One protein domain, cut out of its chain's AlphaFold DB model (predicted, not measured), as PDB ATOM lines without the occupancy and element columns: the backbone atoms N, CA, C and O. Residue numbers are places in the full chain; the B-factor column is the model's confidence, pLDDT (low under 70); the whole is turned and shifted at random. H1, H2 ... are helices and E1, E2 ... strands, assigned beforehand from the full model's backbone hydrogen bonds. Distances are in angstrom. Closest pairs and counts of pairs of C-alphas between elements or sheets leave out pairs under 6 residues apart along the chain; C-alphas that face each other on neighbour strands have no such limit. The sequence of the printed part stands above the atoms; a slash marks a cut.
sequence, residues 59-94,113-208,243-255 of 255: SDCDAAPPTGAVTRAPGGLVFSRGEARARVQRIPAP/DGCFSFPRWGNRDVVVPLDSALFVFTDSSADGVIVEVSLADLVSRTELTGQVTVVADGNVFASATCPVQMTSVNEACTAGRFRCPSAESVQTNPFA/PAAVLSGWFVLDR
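AT A GLANCE: This is residues 59 to 94, 113 to 208 and 243 to 255 of the 255 residues of an uncharacterized protein of Williamsia sp. Leaf354 (UniProt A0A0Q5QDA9). One twisted sheet of eight strands folds back on itself like a flattened barrel that is not fully closed: E2, E1 and E8 face E6, E5, E4 and E3, with E7 as the hinge. Its two edge strands, E2 and E3, come together at one corner; the short helix H1 follows E4, and residues 59 to 80 are a long lead-in without a named element. The printed part has 145 residues, with E1 E2 E3 E4 H1 E5 E6 E7 E8 along the chain; the sheet's order is E2 E1 E8 E7 E6 E5 E4 E3, antiparallel throughout. The class is mostly strand, and the whole is compact, with a radius of gyration of the C-alphas of 14.2 A and spans of 46 by 30 by 29 A, only just elongated.

IN THESE COORDINATES: E1, residues 81 to 90, begins at C-alpha 81 (117.563, -18.678, 11.207) and is 29.4 A long. E8, residues 245 to 254, is 29.3 A long and ends at C-alpha 254 (121.667, -15.349, 11.145). E7, residues 189 to 202, is 31.0 A long and bends by 88 degrees at residue 198. E6, residues 171 to 185, is 30.2 A long and bends by 83 degrees at residue 177. E5, residues 159 to 168, is 25.7 A long and bends by 59 degrees at residue 162. E4 is residues 144 to 150, E3 residues 132 to 138, E2 residues 114 to 119 and H1 residues 151 to 154.

HOW THE PARTS SIT: E1 and E8 are antiparallel at 174 degrees, with N 85 and O 250 2.8 A apart. E2 is antiparallel to E1, with N 86 and O 116 at 2.9 A. E5, E6 and E7 form a meander, each strand the antiparallel neighbour of the one before: N 166 and O 173 are 2.8 A apart, as are N 193 and O 181. E3 and E4 are a hairpin, with N 135 and O 147 at 2.8 A. Between the edge strands E2 and E3 the closest C-alphas, those of Phe 118 and Thr 138, are 5.2 A apart. E2 and E7 are apart. H1 is on the sheet at a height over the sheet of 6.4 A, over none of the strands; with four residues it is too short for an O i to N i+4 pair, and its one O i to N i+3 pair is within hydrogen-bond range.

THE WHOLE: The two farthest C-alphas, of Gly 76 and Pro 94, are 47.8 A apart. Residues 95 to 112 and 209 to 242 are not printed; C-alphas 94 and 113 are 17.2 A apart, C-alphas 208 and 243 23.3 A. The link E2 to E3 is long. Mean pLDDT of the printed part is 91.1; residue 74 and residues 125 to 129 are under 70.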
ATOM      1  N   SER A  59     116.565 -17.192 -11.102       96.75
ATOM      2  CA  SER A  59     117.352 -16.008 -10.745       96.75
ATOM      3  C   SER A  59     117.646 -15.889  -9.250       96.75
ATOM      4  O   SER A  59     118.630 -15.243  -8.887       96.75
ATOM      5  N   ASP A  60     116.845 -16.510  -8.380       96.88
ATOM      6  CA  ASP A  60     117.060 -16.461  -6.931       96.88
ATOM      7  C   ASP A  60     118.353 -17.176  -6.540       96.88
ATOM      8  O   ASP A  60     119.066 -16.725  -5.644       96.88
ATOM      9  N   CYS A  61     118.718 -18.253  -7.239       97.50
ATOM     10  CA  CYS A  61     119.976 -18.964  -7.009       97.50
ATOM     11  C   CYS A  61     121.205 -18.181  -7.489       97.50
ATOM     12  O   CYS A  61     122.319 -18.439  -7.027       97.50
ATOM     13  N   ASP A  62     121.012 -17.217  -8.391       96.94
ATOM     14  CA  ASP A  62     122.071 -16.344  -8.901       96.94
ATOM     15  C   ASP A  62     122.251 -15.074  -8.055       96.94
ATOM     16  O   ASP A  62     123.211 -14.320  -8.261       96.94
ATOM     17  N   ALA A  63     121.357 -14.840  -7.086       96.75
ATOM     18  CA  ALA A  63     121.457 -13.720  -6.165       96.75
ATOM     19  C   ALA A  63     122.774 -13.765  -5.370       96.75
ATOM     20  O   ALA A  63     123.335 -14.821  -5.063       96.75
ATOM     21  N   ALA A  64     123.296 -12.584  -5.043       96.31
ATOM     22  CA  ALA A  64     124.474 -12.480  -4.198       96.31
ATOM     23  C   ALA A  64     124.059 -12.656  -2.727       96.31
ATOM     24  O   ALA A  64     123.151 -11.946  -2.284       96.31
ATOM     25  N   PRO A  65     124.720 -13.536  -1.953       95.69
ATOM     26  CA  PRO A  65     124.464 -13.616  -0.523       95.69
ATOM     27  C   PRO A  65     124.869 -12.310   0.175       95.69
ATOM     28  O   PRO A  65     125.728 -11.573  -0.332       95.69
ATOM     29  N   PRO A  66     124.322 -12.036   1.372       95.12
ATOM     30  CA  PRO A  66     124.743 -10.901   2.176       95.12
ATOM     31  C   PRO A  66     126.261 -10.880   2.389       95.12
ATOM     32  O   PRO A  66     126.911 -11.910   2.590       95.12
ATOM     33  N   THR A  67     126.833  -9.682   2.350       94.88
ATOM     34  CA  THR A  67     128.262  -9.452   2.578       94.88
ATOM     35  C   THR A  67     128.486  -8.828   3.946       94.88
ATOM     36  O   THR A  67     127.711  -7.969   4.370       94.88
ATOM     37  N   GLY A  68     129.574  -9.192   4.613       93.00
ATOM     38  CA  GLY A  68     129.887  -8.693   5.944       93.00
ATOM     39  C   GLY A  68     131.338  -8.925   6.335       93.00
ATOM     40  O   GLY A  68     132.161  -9.382   5.542       93.00
ATOM     41  N   ALA A  69     131.667  -8.589   7.581       91.38
ATOM     42  CA  ALA A  69     132.990  -8.873   8.115       91.38
ATOM     43  C   ALA A  69     133.209 -10.391   8.228       91.38
ATOM     44  O   ALA A  69     132.324 -11.132   8.667       91.38
ATOM     45  N   VAL A  70     134.416 -10.830   7.876       88.88
ATOM     46  CA  VAL A  70     134.899 -12.198   8.084       88.88
ATOM     47  C   VAL A  70     135.832 -12.169   9.289       88.88
ATOM     48  O   VAL A  70     137.020 -11.858   9.187       88.88
ATOM     49  N   THR A  71     135.265 -12.416  10.462       88.19
ATOM     50  CA  THR A  71     136.000 -12.554  11.714       88.19
ATOM     51  C   THR A  71     136.544 -13.971  11.828       88.19
ATOM     52  O   THR A  71     135.803 -14.943  11.749       88.19
ATOM     53  N   ARG A  72     137.851 -14.091  12.054       81.19
ATOM     54  CA  ARG A  72     138.579 -15.370  12.133       81.19
ATOM     55  C   ARG A  72     138.497 -16.019  13.520       81.19
ATOM     56  O   ARG A  72     139.432 -16.688  13.952       81.19
ATOM     57  N   ALA A  73     137.423 -15.745  14.255       75.88
ATOM     58  CA  ALA A  73     137.226 -16.249  15.604       75.88
ATOM     59  C   ALA A  73     136.369 -17.526  15.535       75.88
ATOM     60  O   ALA A  73     135.240 -17.455  15.056       75.88
ATOM     61  N   PRO A  74     136.862 -18.681  16.010       65.69
ATOM     62  CA  PRO A  74     136.134 -19.953  15.934       65.69
ATOM     63  C   PRO A  74     134.978 -20.078  16.947       65.69
ATOM     64  O   PRO A  74     134.349 -21.129  17.025       65.69
ATOM     65  N   GLY A  75     134.702 -19.045  17.753       76.19
ATOM     66  CA  GLY A  75     133.682 -19.067  18.806       76.19
ATOM     67  C   GLY A  75     132.483 -18.163  18.508       76.19
ATOM     68  O   GLY A  75     132.605 -17.180  17.785       76.19
ATOM     69  N   GLY A  76     131.327 -18.478  19.104       79.25
ATOM     70  CA  GLY A  76     130.147 -17.596  19.103       79.25
ATOM     71  C   GLY A  76     129.219 -17.709  17.886       79.25
ATOM     72  O   GLY A  76     128.295 -16.900  17.749       79.25
ATOM     73  N   LEU A  77     129.433 -18.714  17.029       80.50
ATOM     74  CA  LEU A  77     128.597 -19.033  15.867       80.50
ATOM     75  C   LEU A  77     127.297 -19.738  16.300       80.50
ATOM     76  O   LEU A  77     127.114 -20.936  16.095       80.50
ATOM     77  N   VAL A  78     126.406 -18.984  16.942       83.25
ATOM     78  CA  VAL A  78     125.043 -19.421  17.275       83.25
ATOM     79  C   VAL A  78     124.100 -18.731  16.309       83.25
ATOM     80  O   VAL A  78     124.068 -17.504  16.251       83.25
ATOM     81  N   PHE A  79     123.326 -19.515  15.573       85.94
ATOM     82  CA  PHE A  79     122.437 -19.028  14.524       85.94
ATOM     83  C   PHE A  79     121.083 -19.703  14.704       85.94
ATOM     84  O   PHE A  79     121.017 -20.886  15.021       85.94
ATOM     85  N   SER A  80     119.986 -18.975  14.544       87.44
ATOM     86  CA  SER A  80     118.645 -19.543  14.729       87.44
ATOM     87  C   SER A  80     117.813 -19.603  13.474       87.44
ATOM     88  O   SER A  80     116.812 -20.313  13.428       87.44
ATOM     89  N   ARG A  81     118.244 -18.861  12.467       93.31
ATOM     90  CA  ARG A  81     117.563 -18.678  11.207       93.31
ATOM     91  C   ARG A  81     118.588 -18.758  10.091       93.31
ATOM     92  O   ARG A  81     119.801 -18.851  10.312       93.31
ATOM     93  N   GLY A  82     118.061 -18.835   8.889       94.62
ATOM     94  CA  GLY A  82     118.848 -18.929   7.687       94.62
ATOM     95  C   GLY A  82     118.052 -19.562   6.572       94.62
ATOM     96  O   GLY A  82     116.993 -20.156   6.786       94.62
ATOM     97  N   GLU A  83     118.605 -19.435   5.386       96.62
ATOM     98  CA  GLU A  83     118.098 -20.056   4.182       96.62
ATOM     99  C   GLU A  83     119.272 -20.401   3.274       96.62
ATOM    100  O   GLU A  83     120.347 -19.795   3.344       96.62
ATOM    101  N   ALA A  84     119.047 -21.373   2.408       97.69
ATOM    102  CA  ALA A  84     119.935 -21.678   1.314       97.69
ATOM    103  C   ALA A  84     119.145 -21.764   0.017       97.69
ATOM    104  O   ALA A  84     118.035 -22.295  -0.019       97.69
ATOM    105  N   ARG A  85     119.750 -21.254  -1.053       97.88
ATOM    106  CA  ARG A  85     119.297 -21.446  -2.425       97.88
ATOM    107  C   ARG A  85     120.262 -22.382  -3.117       97.88
ATOM    108  O   ARG A  85     121.469 -22.142  -3.085       97.88
ATOM    109  N   ALA A  86     119.744 -23.431  -3.740       97.88
ATOM    110  CA  ALA A  86     120.546 -24.384  -4.487       97.88
ATOM    111  C   ALA A  86     119.942 -24.595  -5.872       97.88
ATOM    112  O   ALA A  86     118.775 -24.945  -6.013       97.88
ATOM    113  N   ARG A  87     120.762 -24.377  -6.894       98.00
ATOM    114  CA  ARG A  87     120.486 -24.708  -8.281       98.00
ATOM    115  C   ARG A  87     121.131 -26.045  -8.596       98.00
ATOM    116  O   ARG A  87     122.343 -26.206  -8.426       98.00
ATOM    117  N   VAL A  88     120.329 -26.952  -9.128       97.25
ATOM    118  CA  VAL A  88     120.771 -28.223  -9.694       97.25
ATOM    119  C   VAL A  88     120.636 -28.129 -11.211       97.25
ATOM    120  O   VAL A  88     119.604 -27.714 -11.732       97.25
ATOM    121  N   GLN A  89     121.699 -28.479 -11.927       96.31
ATOM    122  CA  GLN A  89     121.690 -28.598 -13.381       96.31
ATOM    123  C   GLN A  89     122.268 -29.958 -13.748       96.31
ATOM    124  O   GLN A  89     123.485 -30.145 -13.716       96.31
ATOM    125  N   ARG A  90     121.410 -30.923 -14.076       93.56
ATOM    126  CA  ARG A  90     121.847 -32.252 -14.489       93.56
ATOM    127  C   ARG A  90     122.631 -32.172 -15.789       93.56
ATOM    128  O   ARG A  90     122.346 -31.383 -16.690       93.56
ATOM    129  N   ILE A  91     123.648 -33.014 -15.867       91.25
ATOM    130  CA  ILE A  91     124.415 -33.250 -17.078       91.25
ATOM    131  C   ILE A  91     123.725 -34.427 -17.768       91.25
ATOM    132  O   ILE A  91     123.655 -35.504 -17.171       91.25
ATOM    133  N   PRO A  92     123.192 -34.249 -18.990       85.12
ATOM    134  CA  PRO A  92     122.562 -35.342 -19.712       85.12
ATOM    135  C   PRO A  92     123.521 -36.525 -19.811       85.12
ATOM    136  O   PRO A  92     124.671 -36.366 -20.236       85.12
ATOM    137  N   ALA A  93     123.050 -37.709 -19.420       80.06
ATOM    138  CA  ALA A  93     123.817 -38.923 -19.631       80.06
ATOM    139  C   ALA A  93     124.107 -39.077 -21.137       80.06
ATOM    140  O   ALA A  93     123.267 -38.702 -21.966       80.06
ATOM    141  N   PRO A  94     125.272 -39.628 -21.523       77.19
ATOM    142  CA  PRO A  94     125.505 -40.010 -22.907       77.19
ATOM    143  C   PRO A  94     124.334 -40.874 -23.371       77.19
ATOM    144  O   PRO A  94     123.967 -41.821 -22.673       77.19
ATOM    145  N   ASP A 113     116.165 -30.530 -11.964       93.19
ATOM    146  CA  ASP A 113     116.765 -29.336 -12.553       93.19
ATOM    147  C   ASP A 113     116.057 -28.062 -12.089       93.19
ATOM    148  O   ASP A 113     114.842 -27.970 -12.170       93.19
ATOM    149  N   GLY A 114     116.787 -27.028 -11.691       95.50
ATOM    150  CA  GLY A 114     116.205 -25.729 -11.328       95.50
ATOM    151  C   GLY A 114     116.709 -25.211  -9.992       95.50
ATOM    152  O   GLY A 114     117.667 -25.752  -9.438       95.50
ATOM    153  N   CYS A 115     116.095 -24.132  -9.510       97.31
ATOM    154  CA  CYS A 115     116.435 -23.486  -8.245       97.31
ATOM    155  C   CYS A 115     115.468 -23.865  -7.116       97.31
ATOM    156  O   CYS A 115     114.250 -23.842  -7.291       97.31
ATOM    157  N   PHE A 116     116.024 -24.161  -5.943       96.38
ATOM    158  CA  PHE A 116     115.297 -24.585  -4.748       96.38
ATOM    159  C   PHE A 116     115.692 -23.740  -3.540       96.38
ATOM    160  O   PHE A 116     116.820 -23.252  -3.459       96.38
ATOM    161  N   SER A 117     114.766 -23.580  -2.597       96.06
ATOM    162  CA  SER A 117     114.922 -22.820  -1.364       96.06
ATOM    163  C   SER A 117     114.690 -23.698  -0.148       96.06
ATOM    164  O   SER A 117     113.613 -24.264   0.023       96.06
ATOM    165  N   PHE A 118     115.668 -23.726   0.750       95.44
ATOM    166  CA  PHE A 118     115.630 -24.546   1.953       95.44
ATOM    167  C   PHE A 118     115.827 -23.673   3.193       95.44
ATOM    168  O   PHE A 118     116.841 -22.971   3.286       95.44
ATOM    169  N   PRO A 119     114.896 -23.682   4.162       93.94
ATOM    170  CA  PRO A 119     115.111 -22.994   5.426       93.94
ATOM    171  C   PRO A 119     116.185 -23.716   6.251       93.94
ATOM    172  O   PRO A 119     116.428 -24.916   6.098       93.94
ATOM    173  N   ARG A 120     116.831 -22.986   7.166       88.44
ATOM    174  CA  ARG A 120     117.725 -23.586   8.162       88.44
ATOM    175  C   ARG A 120     116.960 -24.638   8.970       88.44
ATOM    176  O   ARG A 120     115.869 -24.366   9.471       88.44
ATOM    177  N   TRP A 121     117.600 -25.781   9.191       84.19
ATOM    178  CA  TRP A 121     117.101 -26.833  10.068       84.19
ATOM    179  C   TRP A 121     118.060 -27.124  11.228       84.19
ATOM    180  O   TRP A 121     119.232 -26.745  11.211       84.19
ATOM    181  N   GLY A 122     117.561 -27.837  12.237       77.50
ATOM    182  CA  GLY A 122     118.355 -28.371  13.340       77.50
ATOM    183  C   GLY A 122     118.524 -27.417  14.522       77.50
ATOM    184  O   GLY A 122     117.874 -26.376  14.632       77.50
ATOM    185  N   ASN A 123     119.396 -27.811  15.451       71.69
ATOM    186  CA  ASN A 123     119.659 -27.047  16.667       71.69
ATOM    187  C   ASN A 123     120.271 -25.676  16.347       71.69
ATOM    188  O   ASN A 123     120.979 -25.499  15.355       71.69
ATOM    189  N   ARG A 124     120.007 -24.683  17.206       72.25
ATOM    190  CA  ARG A 124     120.588 -23.330  17.076       72.25
ATOM    191  C   ARG A 124     122.113 -23.363  17.242       72.25
ATOM    192  O   ARG A 124     122.841 -22.645  16.554       72.25
ATOM    193  N   ASP A 125     122.571 -24.250  18.120       65.69
ATOM    194  CA  ASP A 125     123.980 -24.552  18.315       65.69
ATOM    195  C   ASP A 125     124.437 -25.503  17.213       65.69
ATOM    196  O   ASP A 125     123.977 -26.644  17.123       65.69
ATOM    197  N   VAL A 126     125.338 -25.022  16.357       62.69
ATOM    198  CA  VAL A 126     126.001 -25.886  15.385       62.69
ATOM    199  C   VAL A 126     126.909 -26.813  16.192       62.69
ATOM    200  O   VAL A 126     127.922 -26.380  16.741       62.69
ATOM    201  N   VAL A 127     126.528 -28.084  16.327       60.81
ATOM    202  CA  VAL A 127     127.419 -29.112  16.875       60.81
ATOM    203  C   VAL A 127     128.407 -29.455  15.766       60.81
ATOM    204  O   VAL A 127     128.166 -30.321  14.934       60.81
ATOM    205  N   VAL A 128     129.476 -28.670  15.713       56.38
ATOM    206  CA  VAL A 128     130.589 -28.771  14.766       56.38
ATOM    207  C   VAL A 128     131.471 -29.949  15.225       56.38
ATOM    208  O   VAL A 128     131.993 -29.891  16.344       56.38
ATOM    209  N   PRO A 129     131.652 -31.030  14.435       64.19
ATOM    210  CA  PRO A 129     132.796 -31.926  14.622       64.19
ATOM    211  C   PRO A 129     134.068 -31.078  14.696       64.19
ATOM    212  O   PRO A 129     134.178 -30.140  13.923       64.19
ATOM    213  N   LEU A 130     135.024 -31.368  15.587       71.06
ATOM    214  CA  LEU A 130     136.146 -30.453  15.898       71.06
ATOM    215  C   LEU A 130     136.871 -29.832  14.679       71.06
ATOM    216  O   LEU A 130     137.433 -28.745  14.809       71.06
ATOM    217  N   ASP A 131     136.812 -30.479  13.512       85.56
ATOM    218  CA  ASP A 131     137.557 -30.112  12.312       85.56
ATOM    219  C   ASP A 131     136.712 -29.503  11.164       85.56
ATOM    220  O   ASP A 131     137.292 -28.912  10.241       85.56
ATOM    221  N   SER A 132     135.372 -29.586  11.192       88.31
ATOM    222  CA  SER A 132     134.507 -29.123  10.086       88.31
ATOM    223  C   SER A 132     133.253 -28.369  10.531       88.31
ATOM    224  O   SER A 132     132.527 -28.780  11.429       88.31
ATOM    225  N   ALA A 133     132.965 -27.248   9.868       85.44
ATOM    226  CA  ALA A 133     131.703 -26.536  10.013       85.44
ATOM    227  C   ALA A 133     130.659 -27.144   9.070       85.44
ATOM    228  O   ALA A 133     130.853 -27.159   7.853       85.44
ATOM    229  N   LEU A 134     129.553 -27.617   9.648       90.38
ATOM    230  CA  LEU A 134     128.435 -28.222   8.933       90.38
ATOM    231  C   LEU A 134     127.229 -27.276   8.937       90.38
ATOM    232  O   LEU A 134     126.705 -26.931   9.998       90.38
ATOM    233  N   PHE A 135     126.768 -26.881   7.755       89.56
ATOM    234  CA  PHE A 135     125.569 -26.069   7.571       89.56
ATOM    235  C   PHE A 135     124.473 -26.916   6.926       89.56
ATOM    236  O   PHE A 135     124.675 -27.468   5.846       89.56
ATOM    237  N   VAL A 136     123.324 -27.022   7.596       92.88
ATOM    238  CA  VAL A 136     122.230 -27.922   7.209       92.88
ATOM    239  C   VAL A 136     120.947 -27.124   6.998       92.88
ATOM    240  O   VAL A 136     120.487 -26.405   7.890       92.88
ATOM    241  N   PHE A 137     120.360 -27.279   5.818       92.88
ATOM    242  CA  PHE A 137     119.109 -26.647   5.417       92.88
ATOM    243  C   PHE A 137     118.202 -27.733   4.859       92.88
ATOM    244  O   PHE A 137     118.632 -28.485   3.992       92.88
ATOM    245  N   THR A 138     116.978 -27.853   5.359       92.38
ATOM    246  CA  THR A 138     116.024 -28.850   4.861       92.38
ATOM    247  C   THR A 138     114.602 -28.352   5.042       92.38
ATOM    248  O   THR A 138     114.319 -27.537   5.926       92.38
ATOM    249  N   ASP A 139     113.721 -28.801   4.161       88.31
ATOM    250  CA  ASP A 139     112.291 -28.569   4.251       88.31
ATOM    251  C   ASP A 139     111.568 -29.731   4.963       88.31
ATOM    252  O   ASP A 139     112.171 -30.650   5.513       88.31
ATOM    253  N   SER A 140     110.236 -29.691   4.986       85.19
ATOM    254  CA  SER A 140     109.419 -30.748   5.595       85.19
ATOM    255  C   SER A 140     109.393 -32.067   4.809       85.19
ATOM    256  O   SER A 140     108.803 -33.032   5.288       85.19
ATOM    257  N   SER A 141     109.960 -32.105   3.602       84.69
ATOM    258  CA  SER A 141     109.963 -33.256   2.689       84.69
ATOM    259  C   SER A 141     111.273 -34.042   2.681       84.69
ATOM    260  O   SER A 141     111.400 -34.947   1.859       84.69
ATOM    261  N   ALA A 142     112.211 -33.739   3.585       88.50
ATOM    262  CA  ALA A 142     113.562 -34.308   3.586       88.50
ATOM    263  C   ALA A 142     114.374 -33.979   2.315       88.50
ATOM    264  O   ALA A 142     115.359 -34.656   2.011       88.50
ATOM    265  N   ASP A 143     113.986 -32.914   1.606       92.75
ATOM    266  CA  ASP A 143     114.820 -32.250   0.612       92.75
ATOM    267  C   ASP A 143     115.644 -31.167   1.323       92.75
ATOM    268  O   ASP A 143     115.282 -30.682   2.403       92.75
ATOM    269  N   GLY A 144     116.791 -30.790   0.768       95.00
ATOM    270  CA  GLY A 144     117.693 -29.893   1.472       95.00
ATOM    271  C   GLY A 144     119.055 -29.697   0.835       95.00
ATOM    272  O   GLY A 144     119.381 -30.236  -0.220       95.00
ATOM    273  N   VAL A 145     119.895 -28.941   1.534       96.81
ATOM    274  CA  VAL A 145     121.308 -28.780   1.214       96.81
ATOM    275  C   VAL A 145     122.163 -28.883   2.473       96.81
ATOM    276  O   VAL A 145     121.854 -28.319   3.524       96.81
ATOM    277  N   ILE A 146     123.257 -29.623   2.343       95.75
ATOM    278  CA  ILE A 146     124.327 -29.729   3.327       95.75
ATOM    279  C   ILE A 146     125.561 -29.078   2.718       95.75
ATOM    280  O   ILE A 146     125.968 -29.435   1.613       95.75
ATOM    281  N   VAL A 147     126.162 -28.141   3.445       95.94
ATOM    282  CA  VAL A 147     127.453 -27.544   3.097       95.94
ATOM    283  C   VAL A 147     128.416 -27.814   4.239       95.94
ATOM    284  O   VAL A 147     128.219 -27.326   5.351       95.94
ATOM    285  N   GLU A 148     129.464 -28.576   3.962       95.19
ATOM    286  CA  GLU A 148     130.531 -28.868   4.912       95.19
ATOM    287  C   GLU A 148     131.829 -28.195   4.461       95.19
ATOM    288  O   GLU A 148     132.266 -28.353   3.321       95.19
ATOM    289  N   VAL A 149     132.469 -27.442   5.355       94.38
ATOM    290  CA  VAL A 149     133.762 -26.788   5.098       94.38
ATOM    291  C   VAL A 149     134.727 -27.025   6.255       94.38
ATOM    292  O   VAL A 149     134.313 -27.138   7.406       94.38
ATOM    293  N   SER A 150     136.033 -27.059   5.978       92.75
ATOM    294  CA  SER A 150     137.039 -27.156   7.042       92.75
ATOM    295  C   SER A 150     137.015 -25.911   7.930       92.75
ATOM    296  O   SER A 150     137.090 -24.780   7.439       92.75
ATOM    297  N   LEU A 151     136.980 -26.111   9.249       88.56
ATOM    298  CA  LEU A 151     137.018 -25.004  10.204       88.56
ATOM    299  C   LEU A 151     138.367 -24.265  10.157       88.56
ATOM    300  O   LEU A 151     138.405 -23.039  10.258       88.56
ATOM    301  N   ALA A 152     139.468 -24.994   9.938       89.94
ATOM    302  CA  ALA A 152     140.808 -24.423   9.784       89.94
ATOM    303  C   ALA A 152     140.912 -23.507   8.550       89.94
ATOM    304  O   ALA A 152     141.564 -22.457   8.582       89.94
ATOM    305  N   ASP A 153     140.225 -23.870   7.467       92.06
ATOM    306  CA  ASP A 153     140.140 -23.024   6.284       92.06
ATOM    307  C   ASP A 153     139.253 -21.801   6.530       92.06
ATOM    308  O   ASP A 153     139.651 -20.681   6.203       92.06
ATOM    309  N   LEU A 154     138.104 -21.988   7.184       89.19
ATOM    310  CA  LEU A 154     137.146 -20.918   7.471       89.19
ATOM    311  C   LEU A 154     137.767 -19.765   8.281       89.19
ATOM    312  O   LEU A 154     137.440 -18.599   8.064       89.19
ATOM    313  N   VAL A 155     138.697 -20.069   9.192       88.62
ATOM    314  CA  VAL A 155     139.409 -19.051   9.986       88.62
ATOM    315  C   VAL A 155     140.616 -18.437   9.270       88.62
ATOM    316  O   VAL A 155     141.170 -17.447   9.745       88.62
ATOM    317  N   SER A 156     141.070 -18.986   8.143       89.88
ATOM    318  CA  SER A 156     142.294 -18.523   7.469       89.88
ATOM    319  C   SER A 156     142.030 -17.790   6.153       89.88
ATOM    320  O   SER A 156     142.789 -16.874   5.805       89.88
ATOM    321  N   ARG A 157     140.947 -18.135   5.450       94.25
ATOM    322  CA  ARG A 157     140.624 -17.661   4.100       94.25
ATOM    323  C   ARG A 157     139.112 -17.608   3.860       94.25
ATOM    324  O   ARG A 157     138.327 -18.143   4.628       94.25
ATOM    325  N   THR A 158     138.707 -16.917   2.798       94.81
ATOM    326  CA  THR A 158     137.300 -16.817   2.366       94.81
ATOM    327  C   THR A 158     136.978 -17.731   1.195       94.81
ATOM    328  O   THR A 158     135.816 -18.042   0.976       94.81
ATOM    329  N   GLU A 159     137.988 -18.155   0.443       96.75
ATOM    330  CA  GLU A 159     137.856 -19.142  -0.623       96.75
ATOM    331  C   GLU A 159     138.279 -20.504  -0.080       96.75
ATOM    332  O   GLU A 159     139.431 -20.709   0.311       96.75
ATOM    333  N   LEU A 160     137.311 -21.406  -0.021       95.81
ATOM    334  CA  LEU A 160     137.387 -22.705   0.621       95.81
ATOM    335  C   LEU A 160     137.093 -23.793  -0.408       95.81
ATOM    336  O   LEU A 160     136.429 -23.563  -1.421       95.81
ATOM    337  N   THR A 161     137.531 -25.001  -0.089       97.12
ATOM    338  CA  THR A 161     137.009 -26.212  -0.710       97.12
ATOM    339  C   THR A 161     136.144 -26.906   0.328       97.12
ATOM    340  O   THR A 161     136.602 -27.156   1.441       97.12
ATOM    341  N   GLY A 162     134.893 -27.180  -0.023       96.38
ATOM    342  CA  GLY A 162     133.938 -27.875   0.828       96.38
ATOM    343  C   GLY A 162     133.329 -29.090   0.146       96.38
ATOM    344  O   GLY A 162     133.574 -29.349  -1.036       96.38
ATOM    345  N   GLN A 163     132.510 -29.806   0.904       97.12
ATOM    346  CA  GLN A 163     131.601 -30.820   0.389       97.12
ATOM    347  C   GLN A 163     130.194 -30.235   0.350       97.12
ATOM    348  O   GLN A 163     129.782 -29.529   1.272       97.12
ATOM    349  N   VAL A 164     129.467 -30.496  -0.731       97.75
ATOM    350  CA  VAL A 164     128.091 -30.023  -0.895       97.75
ATOM    351  C   VAL A 164     127.214 -31.183  -1.317       97.75
ATOM    352  O   VAL A 164     127.493 -31.825  -2.329       97.75
ATOM    353  N   THR A 165     126.138 -31.402  -0.572       97.56
ATOM    354  CA  THR A 165     125.096 -32.376  -0.906       97.56
ATOM    355  C   THR A 165     123.778 -31.642  -1.061       97.56
ATOM    356  O   THR A 165     123.400 -30.881  -0.177       97.56
ATOM    357  N   VAL A 166     123.079 -31.863  -2.171       97.19
ATOM    358  CA  VAL A 166     121.751 -31.309  -2.446       97.19
ATOM    359  C   VAL A 166     120.787 -32.465  -2.660       97.19
ATOM    360  O   VAL A 166     121.062 -33.355  -3.463       97.19
ATOM    361  N   VAL A 167     119.667 -32.437  -1.949       95.62
ATOM    362  CA  VAL A 167     118.521 -33.319  -2.164       95.62
ATOM    363  C   VAL A 167     117.392 -32.460  -2.704       95.62
ATOM    364  O   VAL A 167     116.977 -31.515  -2.035       95.62
ATOM    365  N   ALA A 168     116.949 -32.742  -3.924       94.00
ATOM    366  CA  ALA A 168     115.901 -31.984  -4.594       94.00
ATOM    367  C   ALA A 168     114.971 -32.934  -5.345       94.00
ATOM    368  O   ALA A 168     115.428 -33.747  -6.158       94.00
ATOM    369  N   ASP A 169     113.672 -32.845  -5.059       91.00
ATOM    370  CA  ASP A 169     112.657 -33.744  -5.597       91.00
ATOM    371  C   ASP A 169     113.009 -35.225  -5.352       91.00
ATOM    372  O   ASP A 169     112.841 -36.073  -6.231       91.00
ATOM    373  N   GLY A 170     113.572 -35.538  -4.177       89.69
ATOM    374  CA  GLY A 170     114.043 -36.883  -3.822       89.69
ATOM    375  C   GLY A 170     115.303 -37.370  -4.555       89.69
ATOM    376  O   GLY A 170     115.748 -38.491  -4.317       89.69
ATOM    377  N   ASN A 171     115.912 -36.559  -5.426       92.44
ATOM    378  CA  ASN A 171     117.183 -36.885  -6.072       92.44
ATOM    379  C   ASN A 171     118.343 -36.330  -5.247       92.44
ATOM    380  O   ASN A 171     118.341 -35.149  -4.904       92.44
ATOM    381  N   VAL A 172     119.361 -37.151  -4.983       94.50
ATOM    382  CA  VAL A 172     120.535 -36.737  -4.202       94.50
ATOM    383  C   VAL A 172     121.737 -36.530  -5.115       94.50
ATOM    384  O   VAL A 172     122.151 -37.435  -5.846       94.50
ATOM    385  N   PHE A 173     122.332 -35.345  -5.029       96.31
ATOM    386  CA  PHE A 173     123.570 -34.982  -5.708       96.31
ATOM    387  C   PHE A 173     124.623 -34.580  -4.686       96.31
ATOM    388  O   PHE A 173     124.363 -33.734  -3.834       96.31
ATOM    389  N   ALA A 174     125.822 -35.141  -4.790       97.06
ATOM    390  CA  ALA A 174     126.921 -34.847  -3.881       97.06
ATOM    391  C   ALA A 174     128.183 -34.445  -4.647       97.06
ATOM    392  O   ALA A 174     128.535 -35.029  -5.670       97.06
ATOM    393  N   SER A 175     128.889 -33.444  -4.135       97.62
ATOM    394  CA  SER A 175     130.201 -33.031  -4.617       97.62
ATOM    395  C   SER A 175     131.179 -33.004  -3.454       97.62
ATOM    396  O   SER A 175     131.055 -32.177  -2.553       97.62
ATOM    397  N   ALA A 176     132.176 -33.889  -3.485       96.44
ATOM    398  CA  ALA A 176     133.223 -33.952  -2.463       96.44
ATOM    399  C   ALA A 176     134.258 -32.817  -2.583       96.44
ATOM    400  O   ALA A 176     135.075 -32.614  -1.690       96.44
ATOM    401  N   THR A 177     134.291 -32.109  -3.714       96.69
ATOM    402  CA  THR A 177     135.237 -31.017  -3.974       96.69
ATOM    403  C   THR A 177     134.497 -29.868  -4.639       96.69
ATOM    404  O   THR A 177     134.428 -29.766  -5.865       96.69
ATOM    405  N   CYS A 178     133.947 -28.988  -3.814       98.38
ATOM    406  CA  CYS A 178     133.184 -27.839  -4.258       98.38
ATOM    407  C   CYS A 178     133.839 -26.530  -3.792       98.38
ATOM    408  O   CYS A 178     134.011 -26.328  -2.589       98.38
ATOM    409  N   PRO A 179     134.204 -25.622  -4.711       98.38
ATOM    410  CA  PRO A 179     134.567 -24.255  -4.361       98.38
ATOM    411  C   PRO A 179     133.448 -23.551  -3.583       98.38
ATOM    412  O   PRO A 179     132.317 -23.439  -4.067       98.38
ATOM    413  N   VAL A 180     133.787 -23.034  -2.402       98.19
ATOM    414  CA  VAL A 180     132.903 -22.236  -1.545       98.19
ATOM    415  C   VAL A 180     133.563 -20.890  -1.273       98.19
ATOM    416  O   VAL A 180     134.700 -20.823  -0.814       98.19
ATOM    417  N   GLN A 181     132.856 -19.799  -1.546       97.94
ATOM    418  CA  GLN A 181     133.305 -18.442  -1.260       97.94
ATOM    419  C   GLN A 181     132.445 -17.843  -0.149       97.94
ATOM    420  O   GLN A 181     131.262 -17.568  -0.342       97.94
ATOM    421  N   MET A 182     133.057 -17.609   1.006       96.75
ATOM    422  CA  MET A 182     132.430 -16.949   2.145       96.75
ATOM    423  C   MET A 182     132.358 -15.439   1.915       96.75
ATOM    424  O   MET A 182     133.369 -14.799   1.619       96.75
ATOM    425  N   THR A 183     131.171 -14.861   2.087       97.06
ATOM    426  CA  THR A 183     130.923 -13.413   1.972       97.06
ATOM    427  C   THR A 183     130.747 -12.731   3.326       97.06
ATOM    428  O   THR A 183     130.905 -11.514   3.422       97.06
ATOM    429  N   SER A 184     130.447 -13.496   4.377       95.06
ATOM    430  CA  SER A 184     130.405 -13.045   5.770       95.06
ATOM    431  C   SER A 184     130.678 -14.229   6.692       95.06
ATOM    432  O   SER A 184     130.157 -15.315   6.454       95.06
ATOM    433  N   VAL A 185     131.456 -14.026   7.757       92.62
ATOM    434  CA  VAL A 185     131.631 -15.017   8.834       92.62
ATOM    435  C   VAL A 185     131.813 -14.263  10.139       92.62
ATOM    436  O   VAL A 185     132.902 -13.785  10.436       92.62
ATOM    437  N   ASN A 186     130.747 -14.100  10.908       91.19
ATOM    438  CA  ASN A 186     130.805 -13.491  12.228       91.19
ATOM    439  C   ASN A 186     129.651 -13.978  13.104       91.19
ATOM    440  O   ASN A 186     128.772 -14.714  12.663       91.19
ATOM    441  N   GLU A 187     129.655 -13.532  14.355       89.69
ATOM    442  CA  GLU A 187     128.637 -13.852  15.352       89.69
ATOM    443  C   GLU A 187     127.193 -13.535  14.933       89.69
ATOM    444  O   GLU A 187     126.269 -14.178  15.423       89.69
ATOM    445  N   ALA A 188     126.981 -12.536  14.074       91.38
ATOM    446  CA  ALA A 188     125.651 -12.124  13.636       91.38
ATOM    447  C   ALA A 188     125.220 -12.813  12.338       91.38
ATOM    448  O   ALA A 188     124.025 -13.021  12.139       91.38
ATOM    449  N   CYS A 189     126.174 -13.128  11.457       93.06
ATOM    450  CA  CYS A 189     125.893 -13.671  10.138       93.06
ATOM    451  C   CYS A 189     127.042 -14.515   9.580       93.06
ATOM    452  O   CYS A 189     128.189 -14.056   9.493       93.06
ATOM    453  N   THR A 190     126.700 -15.710   9.102       93.94
ATOM    454  CA  THR A 190     127.550 -16.506   8.211       93.94
ATOM    455  C   THR A 190     126.862 -16.654   6.867       93.94
ATOM    456  O   THR A 190     125.742 -17.143   6.798       93.94
ATOM    457  N   ALA A 191     127.532 -16.242   5.799       96.94
ATOM    458  CA  ALA A 191     126.997 -16.308   4.452       96.94
ATOM    459  C   ALA A 191     128.082 -16.713   3.461       96.94
ATOM    460  O   ALA A 191     129.259 -16.360   3.615       96.94
ATOM    461  N   GLY A 192     127.679 -17.436   2.428       97.56
ATOM    462  CA  GLY A 192     128.589 -17.891   1.397       97.56
ATOM    463  C   GLY A 192     127.867 -18.321   0.136       97.56
ATOM    464  O   GLY A 192     126.644 -18.440   0.088       97.56
ATOM    465  N   ARG A 193     128.654 -18.544  -0.908       98.38
ATOM    466  CA  ARG A 193     128.204 -19.100  -2.179       98.38
ATOM    467  C   ARG A 193     129.022 -20.319  -2.543       98.38
ATOM    468  O   ARG A 193     130.207 -20.376  -2.225       98.38
ATOM    469  N   PHE A 194     128.418 -21.255  -3.252       98.44
ATOM    470  CA  PHE A 194     129.099 -22.449  -3.732       98.44
ATOM    471  C   PHE A 194     128.869 -22.633  -5.227       98.44
ATOM    472  O   PHE A 194     127.854 -22.205  -5.784       98.44
ATOM    473  N   ARG A 195     129.843 -23.254  -5.893       98.25
ATOM    474  CA  ARG A 195     129.734 -23.643  -7.299       98.25
ATOM    475  C   ARG A 195     130.527 -24.914  -7.536       98.25
ATOM    476  O   ARG A 195     131.741 -24.864  -7.696       98.25
ATOM    477  N   CYS A 196     129.826 -26.033  -7.596       98.25
ATOM    478  CA  CYS A 196     130.398 -27.350  -7.795       98.25
ATOM    479  C   CYS A 196     130.296 -27.700  -9.289       98.25
ATOM    480  O   CYS A 196     129.198 -27.989  -9.768       98.25
ATOM    481  N   PRO A 197     131.404 -27.658 -10.053       97.56
ATOM    482  CA  PRO A 197     131.378 -27.943 -11.491       97.56
ATOM    483  C   PRO A 197     131.062 -29.412 -11.803       97.56
ATOM    484  O   PRO A 197     130.747 -29.738 -12.942       97.56
ATOM    485  N   SER A 198     131.165 -30.284 -10.802       96.44
ATOM    486  CA  SER A 198     130.845 -31.701 -10.885       96.44
ATOM    487  C   SER A 198     130.213 -32.169  -9.580       96.44
ATOM    488  O   SER A 198     130.769 -31.948  -8.499       96.44
ATOM    489  N   ALA A 199     129.084 -32.850  -9.697       96.69
ATOM    490  CA  ALA A 199     128.440 -33.602  -8.636       96.69
ATOM    491  C   ALA A 199     128.008 -34.969  -9.166       96.69
ATOM    492  O   ALA A 199     127.649 -35.115 -10.337       96.69
ATOM    493  N   GLU A 200     128.057 -35.963  -8.296       95.12
ATOM    494  CA  GLU A 200     127.650 -37.334  -8.561       95.12
ATOM    495  C   GLU A 200     126.238 -37.553  -8.022       95.12
ATOM    496  O   GLU A 200     125.854 -36.957  -7.015       95.12
ATOM    497  N   SER A 201     125.463 -38.404  -8.690       92.75
ATOM    498  CA  SER A 201     124.198 -38.873  -8.131       92.75
ATOM    499  C   SER A 201     124.499 -39.976  -7.123       92.75
ATOM    500  O   SER A 201     125.196 -40.940  -7.444       92.75
ATOM    501  N   VAL A 202     123.991 -39.827  -5.903       91.94
ATOM    502  CA  VAL A 202     124.153 -40.814  -4.833       91.94
ATOM    503  C   VAL A 202     122.786 -41.362  -4.438       91.94
ATOM    504  O   VAL A 202     121.773 -40.689  -4.585       91.94
ATOM    505  N   GLN A 203     122.735 -42.607  -3.966       86.69
ATOM    506  CA  GLN A 203     121.458 -43.236  -3.598       86.69
ATOM    507  C   GLN A 203     121.030 -42.927  -2.161       86.69
ATOM    508  O   GLN A 203     119.857 -43.049  -1.828       86.69
ATOM    509  N   THR A 204     121.964 -42.538  -1.293       89.31
ATOM    510  CA  THR A 204     121.676 -42.312   0.125       89.31
ATOM    511  C   THR A 204     121.198 -40.884   0.358       89.31
ATOM    512  O   THR A 204     121.972 -39.945   0.174       89.31
ATOM    513  N   ASN A 205     119.954 -40.721   0.818       90.62
ATOM    514  CA  ASN A 205     119.452 -39.438   1.307       90.62
ATOM    515  C   ASN A 205     119.921 -39.210   2.762       90.62
ATOM    516  O   ASN A 205     119.455 -39.910   3.663       90.62
ATOM    517  N   PRO A 206     120.810 -38.234   3.038       88.75
ATOM    518  CA  PRO A 206     121.268 -37.959   4.401       88.75
ATOM    519  C   PRO A 206     120.179 -37.362   5.312       88.75
ATOM    520  O   PRO A 206     120.356 -37.346   6.528       88.75
ATOM    521  N   PHE A 207     119.071 -36.869   4.752       87.19
ATOM    522  CA  PHE A 207     117.939 -36.313   5.499       87.19
ATOM    523  C   PHE A 207     116.857 -37.349   5.829       87.19
ATOM    524  O   PHE A 207     116.012 -37.086   6.681       87.19
ATOM    525  N   ALA A 208     116.900 -38.522   5.193       86.62
ATOM    526  CA  ALA A 208     115.958 -39.618   5.401       86.62
ATOM    527  C   ALA A 208     116.719 -40.949   5.570       86.62
ATOM    528  O   ALA A 208     116.717 -41.795   4.675       86.62
ATOM    529  N   PRO A 243     130.314 -37.114 -14.079       86.31
ATOM    530  CA  PRO A 243     129.510 -36.194 -13.291       86.31
ATOM    531  C   PRO A 243     128.056 -36.221 -13.770       86.31
ATOM    532  O   PRO A 243     127.784 -36.188 -14.970       86.31
ATOM    533  N   ALA A 244     127.130 -36.259 -12.817       91.50
ATOM    534  CA  ALA A 244     125.692 -36.296 -13.059       91.50
ATOM    535  C   ALA A 244     125.057 -34.898 -13.041       91.50
ATOM    536  O   ALA A 244     123.995 -34.705 -13.628       91.50
ATOM    537  N   ALA A 245     125.680 -33.920 -12.374       95.88
ATOM    538  CA  ALA A 245     125.151 -32.562 -12.274       95.88
ATOM    539  C   ALA A 245     126.233 -31.497 -12.040       95.88
ATOM    540  O   ALA A 245     127.358 -31.787 -11.631       95.88
ATOM    541  N   VAL A 246     125.846 -30.245 -12.265       97.12
ATOM    542  CA  VAL A 246     126.494 -29.026 -11.781       97.12
ATOM    543  C   VAL A 246     125.620 -28.458 -10.668       97.12
ATOM    544  O   VAL A 246     124.407 -28.322 -10.837       97.12
ATOM    545  N   LEU A 247     126.232 -28.110  -9.538       98.06
ATOM    546  CA  LEU A 247     125.540 -27.501  -8.403       98.06
ATOM    547  C   LEU A 247     126.019 -26.065  -8.226       98.06
ATOM    548  O   LEU A 247     127.206 -25.766  -8.367       98.06
ATOM    549  N   SER A 248     125.119 -25.157  -7.887       98.44
ATOM    550  CA  SER A 248     125.496 -23.790  -7.523       98.44
ATOM    551  C   SER A 248     124.473 -23.179  -6.591       98.44
ATOM    552  O   SER A 248     123.353 -23.663  -6.519       98.44
ATOM    553  N   GLY A 249     124.842 -22.131  -5.870       98.12
ATOM    554  CA  GLY A 249     123.897 -21.477  -4.984       98.12
ATOM    555  C   GLY A 249     124.564 -20.628  -3.928       98.12
ATOM    556  O   GLY A 249     125.754 -20.298  -4.011       98.12
ATOM    557  N   TRP A 250     123.780 -20.277  -2.921       98.44
ATOM    558  CA  TRP A 250     124.219 -19.481  -1.792       98.44
ATOM    559  C   TRP A 250     123.471 -19.864  -0.525       98.44
ATOM    560  O   TRP A 250     122.415 -20.488  -0.566       98.44
ATOM    561  N   PHE A 251     124.046 -19.508   0.613       97.81
ATOM    562  CA  PHE A 251     123.443 -19.726   1.917       97.81
ATOM    563  C   PHE A 251     123.715 -18.545   2.840       97.81
ATOM    564  O   PHE A 251     124.722 -17.843   2.707       97.81
ATOM    565  N   VAL A 252     122.808 -18.349   3.790       97.06
ATOM    566  CA  VAL A 252     122.920 -17.374   4.871       97.06
ATOM    567  C   VAL A 252     122.396 -17.984   6.164       97.06
ATOM    568  O   VAL A 252     121.401 -18.704   6.177       97.06
ATOM    569  N   LEU A 253     123.078 -17.683   7.259       93.94
ATOM    570  CA  LEU A 253     122.708 -18.020   8.622       93.94
ATOM    571  C   LEU A 253     122.789 -16.759   9.465       93.94
ATOM    572  O   LEU A 253     123.806 -16.067   9.431       93.94
ATOM    573  N   ASP A 254     121.749 -16.491  10.243       93.44
ATOM    574  CA  ASP A 254     121.667 -15.349  11.145       93.44
ATOM    575  C   ASP A 254     121.059 -15.735  12.506       93.44
ATOM    576  O   ASP A 254     120.604 -16.863  12.744       93.44
ATOM    577  N   ARG A 255     121.182 -14.818  13.467       86.19
ATOM    578  CA  ARG A 255     120.764 -15.018  14.861       86.19
ATOM    579  C   ARG A 255     119.261 -14.957  15.074       86.19
ATOM    580  O   ARG A 255     118.561 -14.123  14.468       86.19
TER     581      ARG A 255